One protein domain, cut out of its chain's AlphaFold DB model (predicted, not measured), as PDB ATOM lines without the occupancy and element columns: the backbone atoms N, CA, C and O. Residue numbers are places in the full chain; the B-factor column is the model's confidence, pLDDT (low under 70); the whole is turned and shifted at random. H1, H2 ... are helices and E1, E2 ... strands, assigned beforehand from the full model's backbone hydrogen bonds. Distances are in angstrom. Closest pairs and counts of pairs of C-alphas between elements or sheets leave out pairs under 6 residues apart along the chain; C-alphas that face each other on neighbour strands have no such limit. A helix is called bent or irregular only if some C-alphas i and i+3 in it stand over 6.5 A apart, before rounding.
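This is residues 535 to 677 of the 678 residues of an uncharacterized protein of Kwoniella bestiolae CBS 10118 (UniProt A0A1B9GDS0). Two helical lobes stand one after the other along the longest axis, joined by one long link, residues 597 to 613, and no helix of one lobe touches a helix of the other. The first lobe is the hairpin of H1 and H2 with H3 packed on H1, and the short strand E1 leads into it; in the second, H4, H5 and H6 pack together and H7 crosses H5. The printed part has 143 residues with one named strand and seven named helices, in the order E1, H1, H2, H3, H4, H5, H6, H7, and is mostly helix. It is only just compact, close to loose, with a radius of gyration of the C-alphas of 17.2 A, and elongated, spanning 53 by 28 by 24 A.

E1 is residues 542 to 544, with C-alpha 542 at (98.424, 95.823, 41.344). H1, residues 548 to 561, measures 20.3 A from first to last C-alpha, and H2 is residues 566 to 577. H3, residues 582 to 596, measures 19.7 A and is irregular, but only just: C-alphas 587 and 590 are 6.6 A apart. H4, residues 614 to 627, begins with C-alpha 614 at (84.167, 101.332, 47.841) and measures 20.2 A. H5 is residues 632 to 643, and H6, residues 648 to 661, measures 19.6 A. H7, residues 665 to 675, ends with C-alpha 675 at (96.496, 96.225, 64.668).

The hub is H5, which touches H4, H6 and H7. H5 and H4 run opposite ways at a steep tilt of 55 degrees, their closest C-alphas, of Ile 635 and Lys 621, 6.4 A apart. H5 and H6 form a helical hairpin at a shallow tilt of 34 degrees, only just short of steep; Ala 642 and Ala 651 have their closest C-alphas, 4.8 A apart. H7 touches H5 about perpendicular, at 80 degrees, the closest C-alphas being those of Phe 671 and Val 634, 5.5 A apart. H6 touches H4 with residues 655 to 661 alone, the closest C-alphas, of Ala 659 and Arg 623, being 5.1 A apart. H1 and H2 form a helical hairpin at a shallow tilt of 19 degrees, their closest C-alphas, of Arg 551 and Leu 576, 6.8 A apart. H3 touches H1 with residues 593 to 596 alone; the closest C-alphas, of Val 596 and Met 558, are 5.4 A apart. H2 and H3 are close but not clearly touching. E1 pairs with no named strand, but is antiparallel to residues 580 to 581. Every O i to N i+4 pair is within hydrogen-bond range in H1, H2, H4, H5, H6 and H7, and 9 of 11 are in H3.

The C-alphas farthest apart, of Arg 566 and Asp 661, are 52.8 A apart. The printed part has no cut. The link from H3 to H4 is long, with 17 residues, and the other links are tight. The mean pLDDT of the printed part is 85.7; residues 539 to 540, 601 to 610 and 675 to 677 are under 70.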
ATOM      1  N   PRO A 535      99.404  90.130  39.183       71.44
ATOM      2  CA  PRO A 535      99.674  89.593  40.510       71.44
ATOM      3  C   PRO A 535     101.025  90.108  41.018       71.44
ATOM      4  O   PRO A 535     102.002  90.165  40.274       71.44
ATOM      5  N   ASP A 536     101.108  90.432  42.305       78.62
ATOM      6  CA  ASP A 536     102.348  90.893  42.942       78.62
ATOM      7  C   ASP A 536     103.276  89.753  43.400       78.62
ATOM      8  O   ASP A 536     104.311  90.000  44.013       78.62
ATOM      9  N   GLY A 537     102.901  88.500  43.115       75.19
ATOM     10  CA  GLY A 537     103.628  87.295  43.527       75.19
ATOM     11  C   GLY A 537     103.418  86.892  44.992       75.19
ATOM     12  O   GLY A 537     103.899  85.841  45.410       75.19
ATOM     13  N   HIS A 538     102.663  87.678  45.761       72.69
ATOM     14  CA  HIS A 538     102.448  87.504  47.199       72.69
ATOM     15  C   HIS A 538     100.964  87.487  47.592       72.69
ATOM     16  O   HIS A 538     100.626  87.625  48.764       72.69
ATOM     17  N   GLY A 539     100.080  87.260  46.618       54.97
ATOM     18  CA  GLY A 539      98.637  87.142  46.829       54.97
ATOM     19  C   GLY A 539      97.867  88.455  46.684       54.97
ATOM     20  O   GLY A 539      96.642  88.430  46.789       54.97
ATOM     21  N   GLY A 540      98.550  89.566  46.403       67.94
ATOM     22  CA  GLY A 540      97.950  90.847  46.046       67.94
ATOM     23  C   GLY A 540      97.923  91.080  44.535       67.94
ATOM     24  O   GLY A 540      98.585  90.396  43.749       67.94
ATOM     25  N   TYR A 541      97.150  92.081  44.125       75.88
ATOM     26  CA  TYR A 541      97.067  92.545  42.742       75.88
ATOM     27  C   TYR A 541      97.434  94.016  42.691       75.88
ATOM     28  O   TYR A 541      97.169  94.754  43.636       75.88
ATOM     29  N   ARG A 542      98.063  94.429  41.595       83.19
ATOM     30  CA  ARG A 542      98.424  95.823  41.344       83.19
ATOM     31  C   ARG A 542      97.210  96.601  40.846       83.19
ATOM     32  O   ARG A 542      97.016  96.734  39.641       83.19
ATOM     33  N   ASP A 543      96.370  97.063  41.764       74.75
ATOM     34  CA  ASP A 543      95.121  97.780  41.466       74.75
ATOM     35  C   ASP A 543      95.030  99.164  42.134       74.75
ATOM     36  O   ASP A 543      94.058  99.889  41.920       74.75
ATOM     37  N   ILE A 544      96.046  99.570  42.903       79.88
ATOM     38  CA  ILE A 544      96.092 100.876  43.566       79.88
ATOM     39  C   ILE A 544      96.857 101.865  42.694       79.88
ATOM     40  O   ILE A 544      98.051 101.700  42.444       79.88
ATOM     41  N   VAL A 545      96.185 102.936  42.277       85.00
ATOM     42  CA  VAL A 545      96.806 104.061  41.569       85.00
ATOM     43  C   VAL A 545      96.798 105.275  42.488       85.00
ATOM     44  O   VAL A 545      95.750 105.658  43.004       85.00
ATOM     45  N   ILE A 546      97.966 105.881  42.697       85.44
ATOM     46  CA  ILE A 546      98.092 107.106  43.493       85.44
ATOM     47  C   ILE A 546      97.614 108.283  42.644       85.44
ATOM     48  O   ILE A 546      98.062 108.449  41.503       85.44
ATOM     49  N   GLY A 547      96.724 109.104  43.206       82.75
ATOM     50  CA  GLY A 547      96.236 110.312  42.552       82.75
ATOM     51  C   GLY A 547      97.385 111.229  42.133       82.75
ATOM     52  O   GLY A 547      98.428 111.298  42.786       82.75
ATOM     53  N   GLU A 548      97.212 111.938  41.019       86.00
ATOM     54  CA  GLU A 548      98.242 112.845  40.501       86.00
ATOM     55  C   GLU A 548      98.625 113.930  41.517       86.00
ATOM     56  O   GLU A 548      99.813 114.207  41.683       86.00
ATOM     57  N   ASP A 549      97.651 114.463  42.254       85.25
ATOM     58  CA  ASP A 549      97.875 115.481  43.282       85.25
ATOM     59  C   ASP A 549      98.716 114.958  44.454       85.25
ATOM     60  O   ASP A 549      99.714 115.584  44.818       85.25
ATOM     61  N   ASP A 550      98.388 113.776  44.982       88.88
ATOM     62  CA  ASP A 550      99.115 113.148  46.093       88.88
ATOM     63  C   ASP A 550     100.538 112.761  45.679       88.88
ATOM     64  O   ASP A 550     101.509 113.028  46.396       88.88
ATOM     65  N   ARG A 551     100.697 112.219  44.464       93.50
ATOM     66  CA  ARG A 551     102.015 111.937  43.887       93.50
ATOM     67  C   ARG A 551     102.836 113.221  43.763       93.50
ATOM     68  O   ARG A 551     103.991 113.257  44.187       93.50
ATOM     69  N   ASN A 552     102.257 114.291  43.220       93.25
ATOM     70  CA  ASN A 552     102.940 115.575  43.060       93.25
ATOM     71  C   ASN A 552     103.312 116.200  44.414       93.25
ATOM     72  O   ASN A 552     104.394 116.785  44.546       93.25
ATOM     73  N   LEU A 553     102.458 116.058  45.432       92.81
ATOM     74  CA  LEU A 553     102.735 116.486  46.802       92.81
ATOM     75  C   LEU A 553     103.940 115.738  47.386       92.81
ATOM     76  O   LEU A 553     104.860 116.378  47.905       92.81
ATOM     77  N   MET A 554     103.973 114.411  47.249       95.00
ATOM     78  CA  MET A 554     105.091 113.577  47.695       95.00
ATOM     79  C   MET A 554     106.402 113.957  47.001       95.00
ATOM     80  O   MET A 554     107.406 114.174  47.681       95.00
ATOM     81  N   MET A 555     106.395 114.129  45.673       96.44
ATOM     82  CA  MET A 555     107.588 114.538  44.920       96.44
ATOM     83  C   MET A 555     108.088 115.925  45.346       96.44
ATOM     84  O   MET A 555     109.285 116.129  45.552       96.44
ATOM     85  N   ARG A 556     107.174 116.880  45.558       96.56
ATOM     86  CA  ARG A 556     107.512 118.231  46.030       96.56
ATOM     87  C   ARG A 556     108.143 118.204  47.424       96.56
ATOM     88  O   ARG A 556     109.143 118.882  47.663       96.56
ATOM     89  N   LYS A 557     107.572 117.424  48.345       96.19
ATOM     90  CA  LYS A 557     108.083 117.245  49.713       96.19
ATOM     91  C   LYS A 557     109.450 116.554  49.723       96.19
ATOM     92  O   LYS A 557     110.349 117.009  50.429       96.19
ATOM     93  N   MET A 558     109.634 115.540  48.880       95.19
ATOM     94  CA  MET A 558     110.906 114.844  48.681       95.19
ATOM     95  C   MET A 558     112.013 115.797  48.205       95.19
ATOM     96  O   MET A 558     113.070 115.863  48.831       95.19
ATOM     97  N   MET A 559     111.758 116.601  47.162       93.81
ATOM     98  CA  MET A 559     112.735 117.582  46.663       93.81
ATOM     99  C   MET A 559     113.075 118.658  47.707       93.81
ATOM    100  O   MET A 559     114.219 119.106  47.786       93.81
ATOM    101  N   LYS A 560     112.108 119.057  48.546       95.38
ATOM    102  CA  LYS A 560     112.316 120.077  49.587       95.38
ATOM    103  C   LYS A 560     113.301 119.632  50.675       95.38
ATOM    104  O   LYS A 560     114.006 120.480  51.218       95.38
ATOM    105  N   ARG A 561     113.374 118.332  50.983       91.94
ATOM    106  CA  ARG A 561     114.250 117.804  52.045       91.94
ATOM    107  C   ARG A 561     115.736 117.785  51.680       91.94
ATOM    108  O   ARG A 561     116.553 117.707  52.583       91.94
ATOM    109  N   LYS A 562     116.107 117.873  50.394       91.44
ATOM    110  CA  LYS A 562     117.507 117.800  49.902       91.44
ATOM    111  C   LYS A 562     118.300 116.546  50.335       91.44
ATOM    112  O   LYS A 562     119.500 116.481  50.110       91.44
ATOM    113  N   GLU A 563     117.636 115.544  50.909       93.69
ATOM    114  CA  GLU A 563     118.223 114.265  51.345       93.69
ATOM    115  C   GLU A 563     118.277 113.214  50.224       93.69
ATOM    116  O   GLU A 563     118.829 112.133  50.418       93.69
ATOM    117  N   PHE A 564     117.678 113.507  49.068       94.69
ATOM    118  CA  PHE A 564     117.524 112.559  47.971       94.69
ATOM    119  C   PHE A 564     118.284 113.020  46.730       94.69
ATOM    120  O   PHE A 564     118.204 114.188  46.342       94.69
ATOM    121  N   SER A 565     118.989 112.093  46.083       96.25
ATOM    122  CA  SER A 565     119.611 112.351  44.785       96.25
ATOM    123  C   SER A 565     118.549 112.477  43.689       96.25
ATOM    124  O   SER A 565     117.432 111.971  43.813       96.25
ATOM    125  N   ARG A 566     118.899 113.123  42.572       91.62
ATOM    126  CA  ARG A 566     117.997 113.248  41.416       91.62
ATOM    127  C   ARG A 566     117.570 111.882  40.867       91.62
ATOM    128  O   ARG A 566     116.409 111.691  40.540       91.62
ATOM    129  N   GLU A 567     118.479 110.912  40.876       93.94
ATOM    130  CA  GLU A 567     118.202 109.528  40.474       93.94
ATOM    131  C   GLU A 567     117.174 108.851  41.392       93.94
ATOM    132  O   GLU A 567     116.302 108.123  40.920       93.94
ATOM    133  N   GLN A 568     117.233 109.115  42.702       94.31
ATOM    134  CA  GLN A 568     116.235 108.609  43.648       94.31
ATOM    135  C   GLN A 568     114.867 109.249  43.407       94.31
ATOM    136  O   GLN A 568     113.855 108.552  43.466       94.31
ATOM    137  N   VAL A 569     114.832 110.556  43.127       93.88
ATOM    138  CA  VAL A 569     113.605 111.292  42.788       93.88
ATOM    139  C   VAL A 569     112.959 110.690  41.536       93.88
ATOM    140  O   VAL A 569     111.796 110.296  41.584       93.88
ATOM    141  N   ASP A 570     113.724 110.510  40.460       90.38
ATOM    142  CA  ASP A 570     113.221 109.931  39.208       90.38
ATOM    143  C   ASP A 570     112.772 108.465  39.391       90.38
ATOM    144  O   ASP A 570     111.779 108.021  38.804       90.38
ATOM    145  N   GLY A 571     113.478 107.707  40.240       94.06
ATOM    146  CA  GLY A 571     113.125 106.335  40.601       94.06
ATOM    147  C   GLY A 571     111.779 106.240  41.320       94.06
ATOM    148  O   GLY A 571     110.934 105.427  40.937       94.06
ATOM    149  N   TRP A 572     111.545 107.100  42.315       95.69
ATOM    150  CA  TRP A 572     110.264 107.169  43.022       95.69
ATOM    151  C   TRP A 572     109.141 107.683  42.129       95.69
ATOM    152  O   TRP A 572     108.055 107.112  42.151       95.69
ATOM    153  N   GLU A 573     109.387 108.690  41.290       93.56
ATOM    154  CA  GLU A 573     108.368 109.175  40.358       93.56
ATOM    155  C   GLU A 573     107.896 108.057  39.421       93.56
ATOM    156  O   GLU A 573     106.694 107.869  39.223       93.56
ATOM    157  N   ARG A 574     108.833 107.267  38.883       90.94
ATOM    158  CA  ARG A 574     108.507 106.112  38.040       90.94
ATOM    159  C   ARG A 574     107.758 105.036  38.826       90.94
ATOM    160  O   ARG A 574     106.772 104.507  38.323       90.94
ATOM    161  N   TYR A 575     108.194 104.746  40.053       93.50
ATOM    162  CA  TYR A 575     107.574 103.740  40.917       93.50
ATOM    163  C   TYR A 575     106.130 104.093  41.294       93.50
ATOM    164  O   TYR A 575     105.267 103.227  41.269       93.50
ATOM    165  N   LEU A 576     105.854 105.361  41.608       92.69
ATOM    166  CA  LEU A 576     104.538 105.842  42.047       92.69
ATOM    167  C   LEU A 576     103.550 106.057  40.892       92.69
ATOM    168  O   LEU A 576     102.356 106.219  41.129       92.69
ATOM    169  N   ARG A 577     104.037 106.104  39.645       88.94
ATOM    170  CA  ARG A 577     103.200 106.164  38.434       88.94
ATOM    171  C   ARG A 577     102.632 104.804  38.038       88.94
ATOM    172  O   ARG A 577     101.661 104.767  37.289       88.94
ATOM    173  N   GLN A 578     103.257 103.717  38.479       88.81
ATOM    174  CA  GLN A 578     102.779 102.377  38.176       88.81
ATOM    175  C   GLN A 578     101.638 101.997  39.138       88.81
ATOM    176  O   GLN A 578     101.579 102.516  40.255       88.81
ATOM    177  N   PRO A 579     100.754 101.075  38.744       85.50
ATOM    178  CA  PRO A 579      99.796 100.494  39.666       85.50
ATOM    179  C   PRO A 579     100.519  99.649  40.715       85.50
ATOM    180  O   PRO A 579     101.399  98.840  40.407       85.50
ATOM    181  N   LEU A 580     100.145  99.862  41.968       87.75
ATOM    182  CA  LEU A 580     100.770  99.258  43.133       87.75
ATOM    183  C   LEU A 580      99.867  98.177  43.688       87.75
ATOM    184  O   LEU A 580      98.642  98.321  43.707       87.75
ATOM    185  N   SER A 581     100.472  97.101  44.184       87.00
ATOM    186  CA  SER A 581      99.732  96.214  45.067       87.00
ATOM    187  C   SER A 581      99.529  96.861  46.428       87.00
ATOM    188  O   SER A 581     100.273  97.760  46.825       87.00
ATOM    189  N   ARG A 582      98.534  96.393  47.182       78.88
ATOM    190  CA  ARG A 582      98.330  96.860  48.557       78.88
ATOM    191  C   ARG A 582      99.580  96.681  49.416       78.88
ATOM    192  O   ARG A 582      99.930  97.586  50.159       78.88
ATOM    193  N   ARG A 583     100.290  95.566  49.241       82.25
ATOM    194  CA  ARG A 583     101.548  95.297  49.936       82.25
ATOM    195  C   ARG A 583     102.638  96.285  49.537       82.25
ATOM    196  O   ARG A 583     103.305  96.841  50.396       82.25
ATOM    197  N   GLU A 584     102.805  96.547  48.244       90.62
ATOM    198  CA  GLU A 584     103.738  97.571  47.765       90.62
ATOM    199  C   GLU A 584     103.388  98.965  48.298       90.62
ATOM    200  O   GLU A 584     104.267  99.735  48.688       90.62
ATOM    201  N   PHE A 585     102.096  99.275  48.359       90.56
ATOM    202  CA  PHE A 585     101.598 100.518  48.920       90.56
ATOM    203  C   PHE A 585     101.908 100.623  50.425       90.56
ATOM    204  O   PHE A 585     102.461 101.626  50.868       90.56
ATOM    205  N   GLU A 586     101.640  99.577  51.206       83.12
ATOM    206  CA  GLU A 586     101.847  99.566  52.658       83.12
ATOM    207  C   GLU A 586     103.322  99.448  53.068       83.12
ATOM    208  O   GLU A 586     103.750 100.142  53.983       83.12
ATOM    209  N   GLU A 587     104.124  98.624  52.391       88.56
ATOM    210  CA  GLU A 587     105.526  98.377  52.762       88.56
ATOM    211  C   GLU A 587     106.496  99.417  52.193       88.56
ATOM    212  O   GLU A 587     107.578  99.618  52.744       88.56
ATOM    213  N   LYS A 588     106.152 100.070  51.074       94.44
ATOM    214  CA  LYS A 588     107.055 101.023  50.408       94.44
ATOM    215  C   LYS A 588     106.489 102.431  50.379       94.44
ATOM    216  O   LYS A 588     107.195 103.364  50.758       94.44
ATOM    217  N   VAL A 589     105.240 102.603  49.948       93.94
ATOM    218  CA  VAL A 589     104.679 103.945  49.732       93.94
ATOM    219  C   VAL A 589     104.319 104.643  51.037       93.94
ATOM    220  O   VAL A 589     104.716 105.793  51.209       93.94
ATOM    221  N   LEU A 590     103.645 103.979  51.980       86.19
ATOM    222  CA  LEU A 590     103.298 104.588  53.272       86.19
ATOM    223  C   LEU A 590     104.543 104.987  54.093       86.19
ATOM    224  O   LEU A 590     104.610 106.140  54.532       86.19
ATOM    225  N   PRO A 591     105.580 104.134  54.251       92.19
ATOM    226  CA  PRO A 591     106.818 104.528  54.918       92.19
ATOM    227  C   PRO A 591     107.529 105.673  54.203       92.19
ATOM    228  O   PRO A 591     108.068 106.568  54.855       92.19
ATOM    229  N   PHE A 592     107.508 105.681  52.868       94.25
ATOM    230  CA  PHE A 592     108.081 106.771  52.088       94.25
ATOM    231  C   PHE A 592     107.325 108.088  52.302       94.25
ATOM    232  O   PHE A 592     107.959 109.099  52.599       94.25
ATOM    233  N   ALA A 593     105.992 108.077  52.241       91.62
ATOM    234  CA  ALA A 593     105.150 109.244  52.496       91.62
ATOM    235  C   ALA A 593     105.377 109.814  53.903       91.62
ATOM    236  O   ALA A 593     105.608 111.016  54.055       91.62
ATOM    237  N   LYS A 594     105.453 108.939  54.915       87.50
ATOM    238  CA  LYS A 594     105.816 109.305  56.292       87.50
ATOM    239  C   LYS A 594     107.218 109.914  56.364       87.50
ATOM    240  O   LYS A 594     107.407 110.949  56.999       87.50
ATOM    241  N   ARG A 595     108.199 109.325  55.668       92.19
ATOM    242  CA  ARG A 595     109.577 109.835  55.611       92.19
ATOM    243  C   ARG A 595     109.653 111.225  54.988       92.19
ATOM    244  O   ARG A 595     110.449 112.032  55.455       92.19
ATOM    245  N   VAL A 596     108.857 111.522  53.961       95.06
ATOM    246  CA  VAL A 596     108.864 112.844  53.313       95.06
ATOM    247  C   VAL A 596     107.908 113.850  53.956       95.06
ATOM    248  O   VAL A 596     107.967 115.024  53.596       95.06
ATOM    249  N   ASP A 597     107.124 113.451  54.963       91.94
ATOM    250  CA  ASP A 597     106.058 114.264  55.571       91.94
ATOM    251  C   ASP A 597     105.005 114.702  54.531       91.94
ATOM    252  O   ASP A 597     104.710 115.888  54.336       91.94
ATOM    253  N   ALA A 598     104.490 113.719  53.792       89.44
ATOM    254  CA  ALA A 598     103.368 113.870  52.876       89.44
ATOM    255  C   ALA A 598     102.185 113.025  53.362       89.44
ATOM    256  O   ALA A 598     102.349 111.855  53.706       89.44
ATOM    257  N   PHE A 599     100.997 113.627  53.368       82.88
ATOM    258  CA  PHE A 599      99.745 112.923  53.619       82.88
ATOM    259  C   PHE A 599      99.219 112.368  52.295       82.88
ATOM    260  O   PHE A 599      99.193 113.086  51.298       82.88
ATOM    261  N   ILE A 600      98.834 111.097  52.297       79.44
ATOM    262  CA  ILE A 600      98.142 110.444  51.186       79.44
ATOM    263  C   ILE A 600      96.681 110.323  51.635       79.44
ATOM    264  O   ILE A 600      96.446 109.813  52.729       79.44
ATOM    265  N   GLY A 601      95.729 110.838  50.850       69.12
ATOM    266  CA  GLY A 601      94.323 110.964  51.261       69.12
ATOM    267  C   GLY A 601      93.657 109.666  51.746       69.12
ATOM    268  O   GLY A 601      94.071 108.557  51.401       69.12
ATOM    269  N   GLU A 602      92.576 109.794  52.524       47.78
ATOM    270  CA  GLU A 602      91.693 108.670  52.859       47.78
ATOM    271  C   GLU A 602      90.990 108.187  51.577       47.78
ATOM    272  O   GLU A 602      90.284 108.957  50.927       47.78
ATOM    273  N   GLY A 603      91.191 106.926  51.177       48.84
ATOM    274  CA  GLY A 603      90.463 106.363  50.029       48.84
ATOM    275  C   GLY A 603      91.216 105.384  49.131       48.84
ATOM    276  O   GLY A 603      90.598 104.804  48.239       48.84
ATOM    277  N   TYR A 604      92.506 105.128  49.358       55.12
ATOM    278  CA  TYR A 604      93.269 104.154  48.562       55.12
ATOM    279  C   TYR A 604      92.997 102.712  48.996       55.12
ATOM    280  O   TYR A 604      93.887 101.984  49.436       55.12
ATOM    281  N   HIS A 605      91.743 102.286  48.901       52.09
ATOM    282  CA  HIS A 605      91.385 100.888  49.061       52.09
ATOM    283  C   HIS A 605      91.558 100.195  47.713       52.09
ATOM    284  O   HIS A 605      90.743 100.372  46.810       52.09
ATOM    285  N   GLY A 606      92.619  99.391  47.595       53.81
ATOM    286  CA  GLY A 606      92.635  98.327  46.600       53.81
ATOM    287  C   GLY A 606      91.362  97.512  46.792       53.81
ATOM    288  O   GLY A 606      90.990  97.165  47.914       53.81
ATOM    289  N   THR A 607      90.640  97.274  45.710       60.59
ATOM    290  CA  THR A 607      89.329  96.617  45.751       60.59
ATOM    291  C   THR A 607      89.440  95.098  45.922       60.59
ATOM    292  O   THR A 607      88.434  94.377  45.905       60.59
ATOM    293  N   GLY A 608      90.677  94.622  46.102       58.81
ATOM    294  CA  GLY A 608      91.055  93.223  46.065       58.81
ATOM    295  C   GLY A 608      90.908  92.647  44.651       58.81
ATOM    296  O   GLY A 608      90.396  93.312  43.747       58.81
ATOM    297  N   PRO A 609      91.274  91.370  44.447       55.31
ATOM    298  CA  PRO A 609      91.056  90.660  43.179       55.31
ATOM    299  C   PRO A 609      89.618  90.723  42.652       55.31
ATOM    300  O   PRO A 609      89.375  90.530  41.463       55.31
ATOM    301  N   HIS A 610      88.659  90.949  43.552       69.50
ATOM    302  CA  HIS A 610      87.227  90.833  43.283       69.50
ATOM    303  C   HIS A 610      86.537  92.165  43.017       69.50
ATOM    304  O   HIS A 610      85.322  92.184  42.832       69.50
ATOM    305  N   GLN A 611      87.288  93.265  42.998       72.00
ATOM    306  CA  GLN A 611      86.777  94.580  42.629       72.00
ATOM    307  C   GLN A 611      85.563  95.038  43.462       72.00
ATOM    308  O   GLN A 611      84.565  95.542  42.935       72.00
ATOM    309  N   PHE A 612      85.625  94.866  44.788       75.06
ATOM    310  CA  PHE A 612      84.569  95.350  45.677       75.06
ATOM    311  C   PHE A 612      84.398  96.870  45.563       75.06
ATOM    312  O   PHE A 612      85.344  97.639  45.694       75.06
ATOM    313  N   ARG A 613      83.156  97.330  45.363       74.69
ATOM    314  CA  ARG A 613      82.853  98.769  45.287       74.69
ATOM    315  C   ARG A 613      83.118  99.441  46.635       74.69
ATOM    316  O   ARG A 613      82.532  99.026  47.633       74.69
ATOM    317  N   ALA A 614      83.856 100.552  46.635       73.50
ATOM    318  CA  ALA A 614      84.167 101.332  47.841       73.50
ATOM    319  C   ALA A 614      82.919 101.682  48.678       73.50
ATOM    320  O   ALA A 614      82.867 101.381  49.866       73.50
ATOM    321  N   LYS A 615      81.849 102.196  48.046       75.50
ATOM    322  CA  LYS A 615      80.567 102.476  48.733       75.50
ATOM    323  C   LYS A 615      79.939 101.233  49.377       75.50
ATOM    324  O   LYS A 615      79.251 101.340  50.384       75.50
ATOM    325  N   GLY A 616      80.140 100.059  48.776       83.62
ATOM    326  CA  GLY A 616      79.668  98.786  49.316       83.62
ATOM    327  C   GLY A 616      80.421  98.394  50.582       83.62
ATOM    328  O   GLY A 616      79.786  98.032  51.569       83.62
ATOM    329  N   LEU A 617      81.749  98.528  50.569       87.19
ATOM    330  CA  LEU A 617      82.589  98.273  51.740       87.19
ATOM    331  C   LEU A 617      82.273  99.245  52.878       87.19
ATOM    332  O   LEU A 617      82.152  98.811  54.015       87.19
ATOM    333  N   GLU A 618      82.026 100.518  52.573       86.62
ATOM    334  CA  GLU A 618      81.676 101.522  53.583       86.62
ATOM    335  C   GLU A 618      80.353 101.207  54.300       86.62
ATOM    336  O   GLU A 618      80.244 101.311  55.521       86.62
ATOM    337  N   MET A 619      79.351 100.721  53.560       88.62
ATOM    338  CA  MET A 619      78.113 100.222  54.170       88.62
ATOM    339  C   MET A 619      78.355  98.995  55.054       88.62
ATOM    340  O   MET A 619      77.676  98.838  56.067       88.62
ATOM    341  N   VAL A 620      79.290  98.118  54.676       93.75
ATOM    342  CA  VAL A 620      79.665  96.960  55.499       93.75
ATOM    343  C   VAL A 620      80.374  97.420  56.772       93.75
ATOM    344  O   VAL A 620      80.007  96.940  57.839       93.75
ATOM    345  N   LYS A 621      81.296  98.394  56.699       94.81
ATOM    346  CA  LYS A 621      81.973  98.965  57.880       94.81
ATOM    347  C   LYS A 621      80.980  99.496  58.901       94.81
ATOM    348  O   LYS A 621      81.029  99.079  60.053       94.81
ATOM    349  N   ARG A 622      80.043 100.349  58.464       92.75
ATOM    350  CA  ARG A 622      79.008 100.914  59.346       92.75
ATOM    351  C   ARG A 622      78.190  99.823  60.021       92.75
ATOM    352  O   ARG A 622      78.037  99.835  61.230       92.75
ATOM    353  N   ARG A 623      77.763  98.808  59.265       95.25
ATOM    354  CA  ARG A 623      77.005  97.688  59.839       95.25
ATOM    355  C   ARG A 623      77.806  96.873  60.847       95.25
ATOM    356  O   ARG A 623      77.237  96.452  61.843       95.25
ATOM    357  N   ILE A 624      79.095  96.640  60.604       95.12
ATOM    358  CA  ILE A 624      79.959  95.959  61.578       95.12
ATOM    359  C   ILE A 624      80.081  96.809  62.846       95.12
ATOM    360  O   ILE A 624      79.959  96.276  63.942       95.12
ATOM    361  N   GLN A 625      80.258  98.123  62.700       94.38
ATOM    362  CA  GLN A 625      80.336  99.068  63.815       94.38
ATOM    363  C   GLN A 625      79.035  99.128  64.632       94.38
ATOM    364  O   GLN A 625      79.080  99.186  65.857       94.38
ATOM    365  N   ASP A 626      77.879  99.044  63.971       93.06
ATOM    366  CA  ASP A 626      76.573  99.015  64.637       93.06
ATOM    367  C   ASP A 626      76.361  97.715  65.439       93.06
ATOM    368  O   ASP A 626      75.663  97.711  66.452       93.06
ATOM    369  N   GLN A 627      76.944  96.595  64.989       93.81
ATOM    370  CA  GLN A 627      76.822  95.284  65.647       93.81
ATOM    371  C   GLN A 627      77.903  95.038  66.708       93.81
ATOM    372  O   GLN A 627      77.692  94.271  67.650       93.81
ATOM    373  N   ASN A 628      79.069  95.665  66.570       93.12
ATOM    374  CA  ASN A 628      80.216  95.472  67.443       93.12
ATOM    375  C   ASN A 628      80.803  96.827  67.844       93.12
ATOM    376  O   ASN A 628      81.249  97.586  66.991       93.12
ATOM    377  N   ALA A 629      80.922  97.084  69.148       89.69
ATOM    378  CA  ALA A 629      81.663  98.232  69.676       89.69
ATOM    379  C   ALA A 629      83.189  98.027  69.534       89.69
ATOM    380  O   ALA A 629      83.904  97.864  70.523       89.69
ATOM    381  N   VAL A 630      83.682  97.967  68.295       91.25
ATOM    382  CA  VAL A 630      85.101  97.795  67.940       91.25
ATOM    383  C   VAL A 630      85.649  99.046  67.261       91.25
ATOM    384  O   VAL A 630      84.911  99.810  66.640       91.25
ATOM    385  N   SER A 631      86.957  99.270  67.383       92.44
ATOM    386  CA  SER A 631      87.620 100.417  66.759       92.44
ATOM    387  C   SER A 631      87.636 100.298  65.231       92.44
ATOM    388  O   SER A 631      87.646  99.197  64.673       92.44
ATOM    389  N   HIS A 632      87.705 101.440  64.539       86.81
ATOM    390  CA  HIS A 632      87.798 101.479  63.075       86.81
ATOM    391  C   HIS A 632      88.987 100.670  62.533       86.81
ATOM    392  O   HIS A 632      88.839  99.979  61.530       86.81
ATOM    393  N   ALA A 633      90.123 100.667  63.239       81.19
ATOM    394  CA  ALA A 633      91.308  99.908  62.843       81.19
ATOM    395  C   ALA A 633      91.045  98.389  62.772       81.19
ATOM    396  O   ALA A 633      91.471  97.727  61.826       81.19
ATOM    397  N   VAL A 634      90.287  97.840  63.730       90.31
ATOM    398  CA  VAL A 634      89.911  96.415  63.752       90.31
ATOM    399  C   VAL A 634      88.967  96.084  62.593       90.31
ATOM    400  O   VAL A 634      89.130  95.055  61.937       90.31
ATOM    401  N   ILE A 635      88.005  96.968  62.301       93.50
ATOM    402  CA  ILE A 635      87.074  96.808  61.171       93.50
ATOM    403  C   ILE A 635      87.830  96.852  59.838       93.50
ATOM    404  O   ILE A 635      87.558  96.046  58.947       93.50
ATOM    405  N   ASP A 636      88.795  97.758  59.699       86.81
ATOM    406  CA  ASP A 636      89.597  97.889  58.486       86.81
ATOM    407  C   ASP A 636      90.462  96.648  58.238       86.81
ATOM    408  O   ASP A 636      90.481  96.142  57.114       86.81
ATOM    409  N   GLN A 637      91.092  96.094  59.280       84.81
ATOM    410  CA  GLN A 637      91.829  94.829  59.177       84.81
ATOM    411  C   GLN A 637      90.921  93.647  58.831       84.81
ATOM    412  O   GLN A 637      91.281  92.796  58.013       84.81
ATOM    413  N   ALA A 638      89.710  93.613  59.392       93.06
ATOM    414  CA  ALA A 638      88.723  92.607  59.036       93.06
ATOM    415  C   ALA A 638      88.361  92.701  57.544       93.06
ATOM    416  O   ALA A 638      88.498  91.717  56.810       93.06
ATOM    417  N   ILE A 639      87.959  93.883  57.057       91.69
ATOM    418  CA  ILE A 639      87.626  94.079  55.638       91.69
ATOM    419  C   ILE A 639      88.808  93.712  54.745       91.69
ATOM    420  O   ILE A 639      88.602  93.024  53.745       91.69
ATOM    421  N   LEU A 640      90.029  94.093  55.121       82.81
ATOM    422  CA  LEU A 640      91.241  93.740  54.390       82.81
ATOM    423  C   LEU A 640      91.415  92.218  54.275       82.81
ATOM    424  O   LEU A 640      91.641  91.695  53.182       82.81
ATOM    425  N   HIS A 641      91.249  91.494  55.382       89.62
ATOM    426  CA  HIS A 641      91.293  90.034  55.387       89.62
ATOM    427  C   HIS A 641      90.217  89.424  54.473       89.62
ATOM    428  O   HIS A 641      90.488  88.450  53.770       89.62
ATOM    429  N   ALA A 642      89.011  90.000  54.438       92.12
ATOM    430  CA  ALA A 642      87.933  89.505  53.588       92.12
ATOM    431  C   ALA A 642      88.173  89.767  52.095       92.12
ATOM    432  O   ALA A 642      88.029  88.842  51.297       92.12
ATOM    433  N   ILE A 643      88.555  90.986  51.699       84.81
ATOM    434  CA  ILE A 643      88.731  91.336  50.276       84.81
ATOM    435  C   ILE A 643      89.925  90.620  49.634       84.81
ATOM    436  O   ILE A 643      89.916  90.395  48.425       84.81
ATOM    437  N   ASN A 644      90.907  90.207  50.442       77.56
ATOM    438  CA  ASN A 644      92.086  89.460  50.001       77.56
ATOM    439  C   ASN A 644      91.889  87.936  49.988       77.56
ATOM    440  O   ASN A 644      92.818  87.193  49.663       77.56
ATOM    441  N   LYS A 645      90.693  87.422  50.311       81.50
ATOM    442  CA  LYS A 645      90.403  85.995  50.119       81.50
ATOM    443  C   LYS A 645      90.528  85.637  48.642       81.50
ATOM    444  O   LYS A 645      90.017  86.337  47.775       81.50
ATOM    445  N   LYS A 646      91.174  84.507  48.340       74.94
ATOM    446  CA  LYS A 646      91.376  84.036  46.959       74.94
ATOM    447  C   LYS A 646      90.052  83.773  46.229       74.94
ATOM    448  O   LYS A 646      89.969  83.990  45.024       74.94
ATOM    449  N   ASP A 647      89.026  83.320  46.950       81.56
ATOM    450  CA  ASP A 647      87.681  83.105  46.413       81.56
ATOM    451  C   ASP A 647      86.778  84.322  46.667       81.56
ATOM    452  O   ASP A 647      86.553  84.733  47.806       81.56
ATOM    453  N   SER A 648      86.207  84.853  45.584       76.94
ATOM    454  CA  SER A 648      85.258  85.970  45.590       76.94
ATOM    455  C   SER A 648      84.016  85.680  46.425       76.94
ATOM    456  O   SER A 648      83.500  86.550  47.128       76.94
ATOM    457  N   LYS A 649      83.522  84.436  46.376       84.12
ATOM    458  CA  LYS A 649      82.341  84.044  47.150       84.12
ATOM    459  C   LYS A 649      82.660  83.954  48.623       84.12
ATOM    460  O   LYS A 649      81.827  84.354  49.425       84.12
ATOM    461  N   GLU A 650      83.834  83.438  48.971       91.25
ATOM    462  CA  GLU A 650      84.286  83.407  50.356       91.25
ATOM    463  C   GLU A 650      84.394  84.838  50.882       91.25
ATOM    464  O   GLU A 650      83.733  85.147  51.865       91.25
ATOM    465  N   ALA A 651      85.083  85.731  50.162       89.81
ATOM    466  CA  ALA A 651      85.167  87.155  50.487       89.81
ATOM    467  C   ALA A 651      83.780  87.787  50.713       89.81
ATOM    468  O   ALA A 651      83.508  88.364  51.765       89.81
ATOM    469  N   GLN A 652      82.866  87.633  49.748       90.00
ATOM    470  CA  GLN A 652      81.527  88.218  49.810       90.00
ATOM    471  C   GLN A 652      80.667  87.603  50.921       90.00
ATOM    472  O   GLN A 652      79.919  88.324  51.578       90.00
ATOM    473  N   ASN A 653      80.743  86.289  51.143       95.00
ATOM    474  CA  ASN A 653      80.018  85.615  52.221       95.00
ATOM    475  C   ASN A 653      80.509  86.084  53.587       95.00
ATOM    476  O   ASN A 653      79.705  86.260  54.494       95.00
ATOM    477  N   LEU A 654      81.811  86.315  53.710       96.94
ATOM    478  CA  LEU A 654      82.459  86.764  54.931       96.94
ATOM    479  C   LEU A 654      82.077  88.224  55.237       96.94
ATOM    480  O   LEU A 654      81.614  88.513  56.336       96.94
ATOM    481  N   LEU A 655      82.093  89.104  54.227       96.25
ATOM    482  CA  LEU A 655      81.565  90.472  54.339       96.25
ATOM    483  C   LEU A 655      80.062  90.497  54.659       96.25
ATOM    484  O   LEU A 655      79.623  91.286  55.489       96.25
ATOM    485  N   ASN A 656      79.260  89.627  54.034       95.50
ATOM    486  CA  ASN A 656      77.822  89.536  54.304       95.50
ATOM    487  C   ASN A 656      77.530  89.006  55.713       95.50
ATOM    488  O   ASN A 656      76.596  89.491  56.349       95.50
ATOM    489  N   LYS A 657      78.312  88.025  56.186       97.50
ATOM    490  CA  LYS A 657      78.252  87.499  57.555       97.50
ATOM    491  C   LYS A 657      78.516  88.632  58.535       97.50
ATOM    492  O   LYS A 657      77.670  88.898  59.374       97.50
ATOM    493  N   TRP A 658      79.619  89.359  58.383       97.44
ATOM    494  CA  TRP A 658      79.948  90.447  59.303       97.44
ATOM    495  C   TRP A 658      78.977  91.627  59.222       97.44
ATOM    496  O   TRP A 658      78.612  92.188  60.246       97.44
ATOM    497  N   ALA A 659      78.466  91.958  58.035       95.88
ATOM    498  CA  ALA A 659      77.438  92.989  57.885       95.88
ATOM    499  C   ALA A 659      76.091  92.621  58.533       95.88
ATOM    500  O   ALA A 659      75.240  93.496  58.696       95.88
ATOM    501  N   LYS A 660      75.847  91.335  58.804       96.50
ATOM    502  CA  LYS A 660      74.593  90.832  59.371       96.50
ATOM    503  C   LYS A 660      74.728  90.506  60.857       96.50
ATOM    504  O   LYS A 660      73.864  90.890  61.634       96.50
ATOM    505  N   ASP A 661      75.784  89.786  61.205       96.25
ATOM    506  CA  ASP A 661      75.980  89.155  62.509       96.25
ATOM    507  C   ASP A 661      77.134  89.805  63.300       96.25
ATOM    508  O   ASP A 661      77.381  89.433  64.445       96.25
ATOM    509  N   GLY A 662      77.854  90.757  62.697       96.69
ATOM    510  CA  GLY A 662      79.064  91.334  63.269       96.69
ATOM    511  C   GLY A 662      80.286  90.406  63.210       96.69
ATOM    512  O   GLY A 662      80.247  89.290  62.683       96.69
ATOM    513  N   LEU A 663      81.402  90.889  63.747       96.81
ATOM    514  CA  LEU A 663      82.603  90.120  64.056       96.81
ATOM    515  C   LEU A 663      82.379  89.298  65.334       96.81
ATOM    516  O   LEU A 663      81.876  89.800  66.339       96.81
ATOM    517  N   SER A 664      82.780  88.030  65.321       97.06
ATOM    518  CA  SER A 664      82.830  87.208  66.536       97.06
ATOM    519  C   SER A 664      83.966  87.655  67.459       97.06
ATOM    520  O   SER A 664      84.966  88.197  66.999       97.06
ATOM    521  N   GLN A 665      83.871  87.372  68.762       96.19
ATOM    522  CA  GLN A 665      84.922  87.731  69.731       96.19
ATOM    523  C   GLN A 665      86.310  87.180  69.354       96.19
ATOM    524  O   GLN A 665      87.312  87.865  69.536       96.19
ATOM    525  N   ALA A 666      86.368  85.980  68.768       96.75
ATOM    526  CA  ALA A 666      87.615  85.399  68.272       96.75
ATOM    527  C   ALA A 666      88.187  86.178  67.073       96.75
ATOM    528  O   ALA A 666      89.383  86.442  67.033       96.75
ATOM    529  N   GLU A 667      87.336  86.591  66.125       96.94
ATOM    530  CA  GLU A 667      87.738  87.441  64.994       96.94
ATOM    531  C   GLU A 667      88.190  88.827  65.487       96.94
ATOM    532  O   GLU A 667      89.203  89.337  65.023       96.94
ATOM    533  N   ILE A 668      87.503  89.411  66.476       96.81
ATOM    534  CA  ILE A 668      87.887  90.696  67.082       96.81
ATOM    535  C   ILE A 668      89.277  90.597  67.712       96.81
ATOM    536  O   ILE A 668      90.121  91.437  67.425       96.81
ATOM    537  N   GLN A 669      89.549  89.570  68.523       94.50
ATOM    538  CA  GLN A 669      90.876  89.367  69.121       94.50
ATOM    539  C   GLN A 669      91.954  89.100  68.061       94.50
ATOM    540  O   GLN A 669      93.062  89.630  68.154       94.50
ATOM    541  N   GLN A 670      91.621  88.326  67.023       94.25
ATOM    542  CA  GLN A 670      92.525  88.058  65.908       94.25
ATOM    543  C   GLN A 670      92.917  89.356  65.188       94.25
ATOM    544  O   GLN A 670      94.100  89.587  64.956       94.25
ATOM    545  N   PHE A 671      91.955  90.219  64.860       94.38
ATOM    546  CA  PHE A 671      92.230  91.466  64.142       94.38
ATOM    547  C   PHE A 671      92.786  92.574  65.042       94.38
ATOM    548  O   PHE A 671      93.603  93.360  64.574       94.38
ATOM    549  N   ALA A 672      92.428  92.602  66.327       89.88
ATOM    550  CA  ALA A 672      93.018  93.518  67.302       89.88
ATOM    551  C   ALA A 672      94.515  93.240  67.513       89.88
ATOM    552  O   ALA A 672      95.325  94.163  67.491       89.88
ATOM    553  N   SER A 673      94.912  91.966  67.611       85.00
ATOM    554  CA  SER A 673      96.338  91.619  67.725       85.00
ATOM    555  C   SER A 673      97.149  91.935  66.461       85.00
ATOM    556  O   SER A 673      98.358  92.132  66.546       85.00
ATOM    557  N   ALA A 674      96.497  92.020  65.297       73.56
ATOM    558  CA  ALA A 674      97.120  92.453  64.049       73.56
ATOM    559  C   ALA A 674      97.262  93.985  63.951       73.56
ATOM    560  O   ALA A 674      98.190  94.461  63.303       73.56
ATOM    561  N   THR A 675      96.380  94.756  64.600       69.69
ATOM    562  CA  THR A 675      96.496  96.225  64.668       69.69
ATOM    563  C   THR A 675      97.574  96.709  65.637       69.69
ATOM    564  O   THR A 675      98.081  97.806  65.452       69.69
ATOM    565  N   ASP A 676      97.981  95.899  66.617       50.00
ATOM    566  CA  ASP A 676      99.021  96.282  67.591       50.00
ATOM    567  C   ASP A 676     100.447  96.344  66.990       50.00
ATOM    568  O   ASP A 676     101.384  96.781  67.655       50.00
ATOM    569  N   TRP A 677     100.628  95.925  65.729       38.94
ATOM    570  CA  TRP A 677     101.908  95.973  65.001       38.94
ATOM    571  C   TRP A 677     102.049  97.168  64.039       38.94
ATOM    572  O   TRP A 677     103.103  97.319  63.416       38.94
TER     573      TRP A 677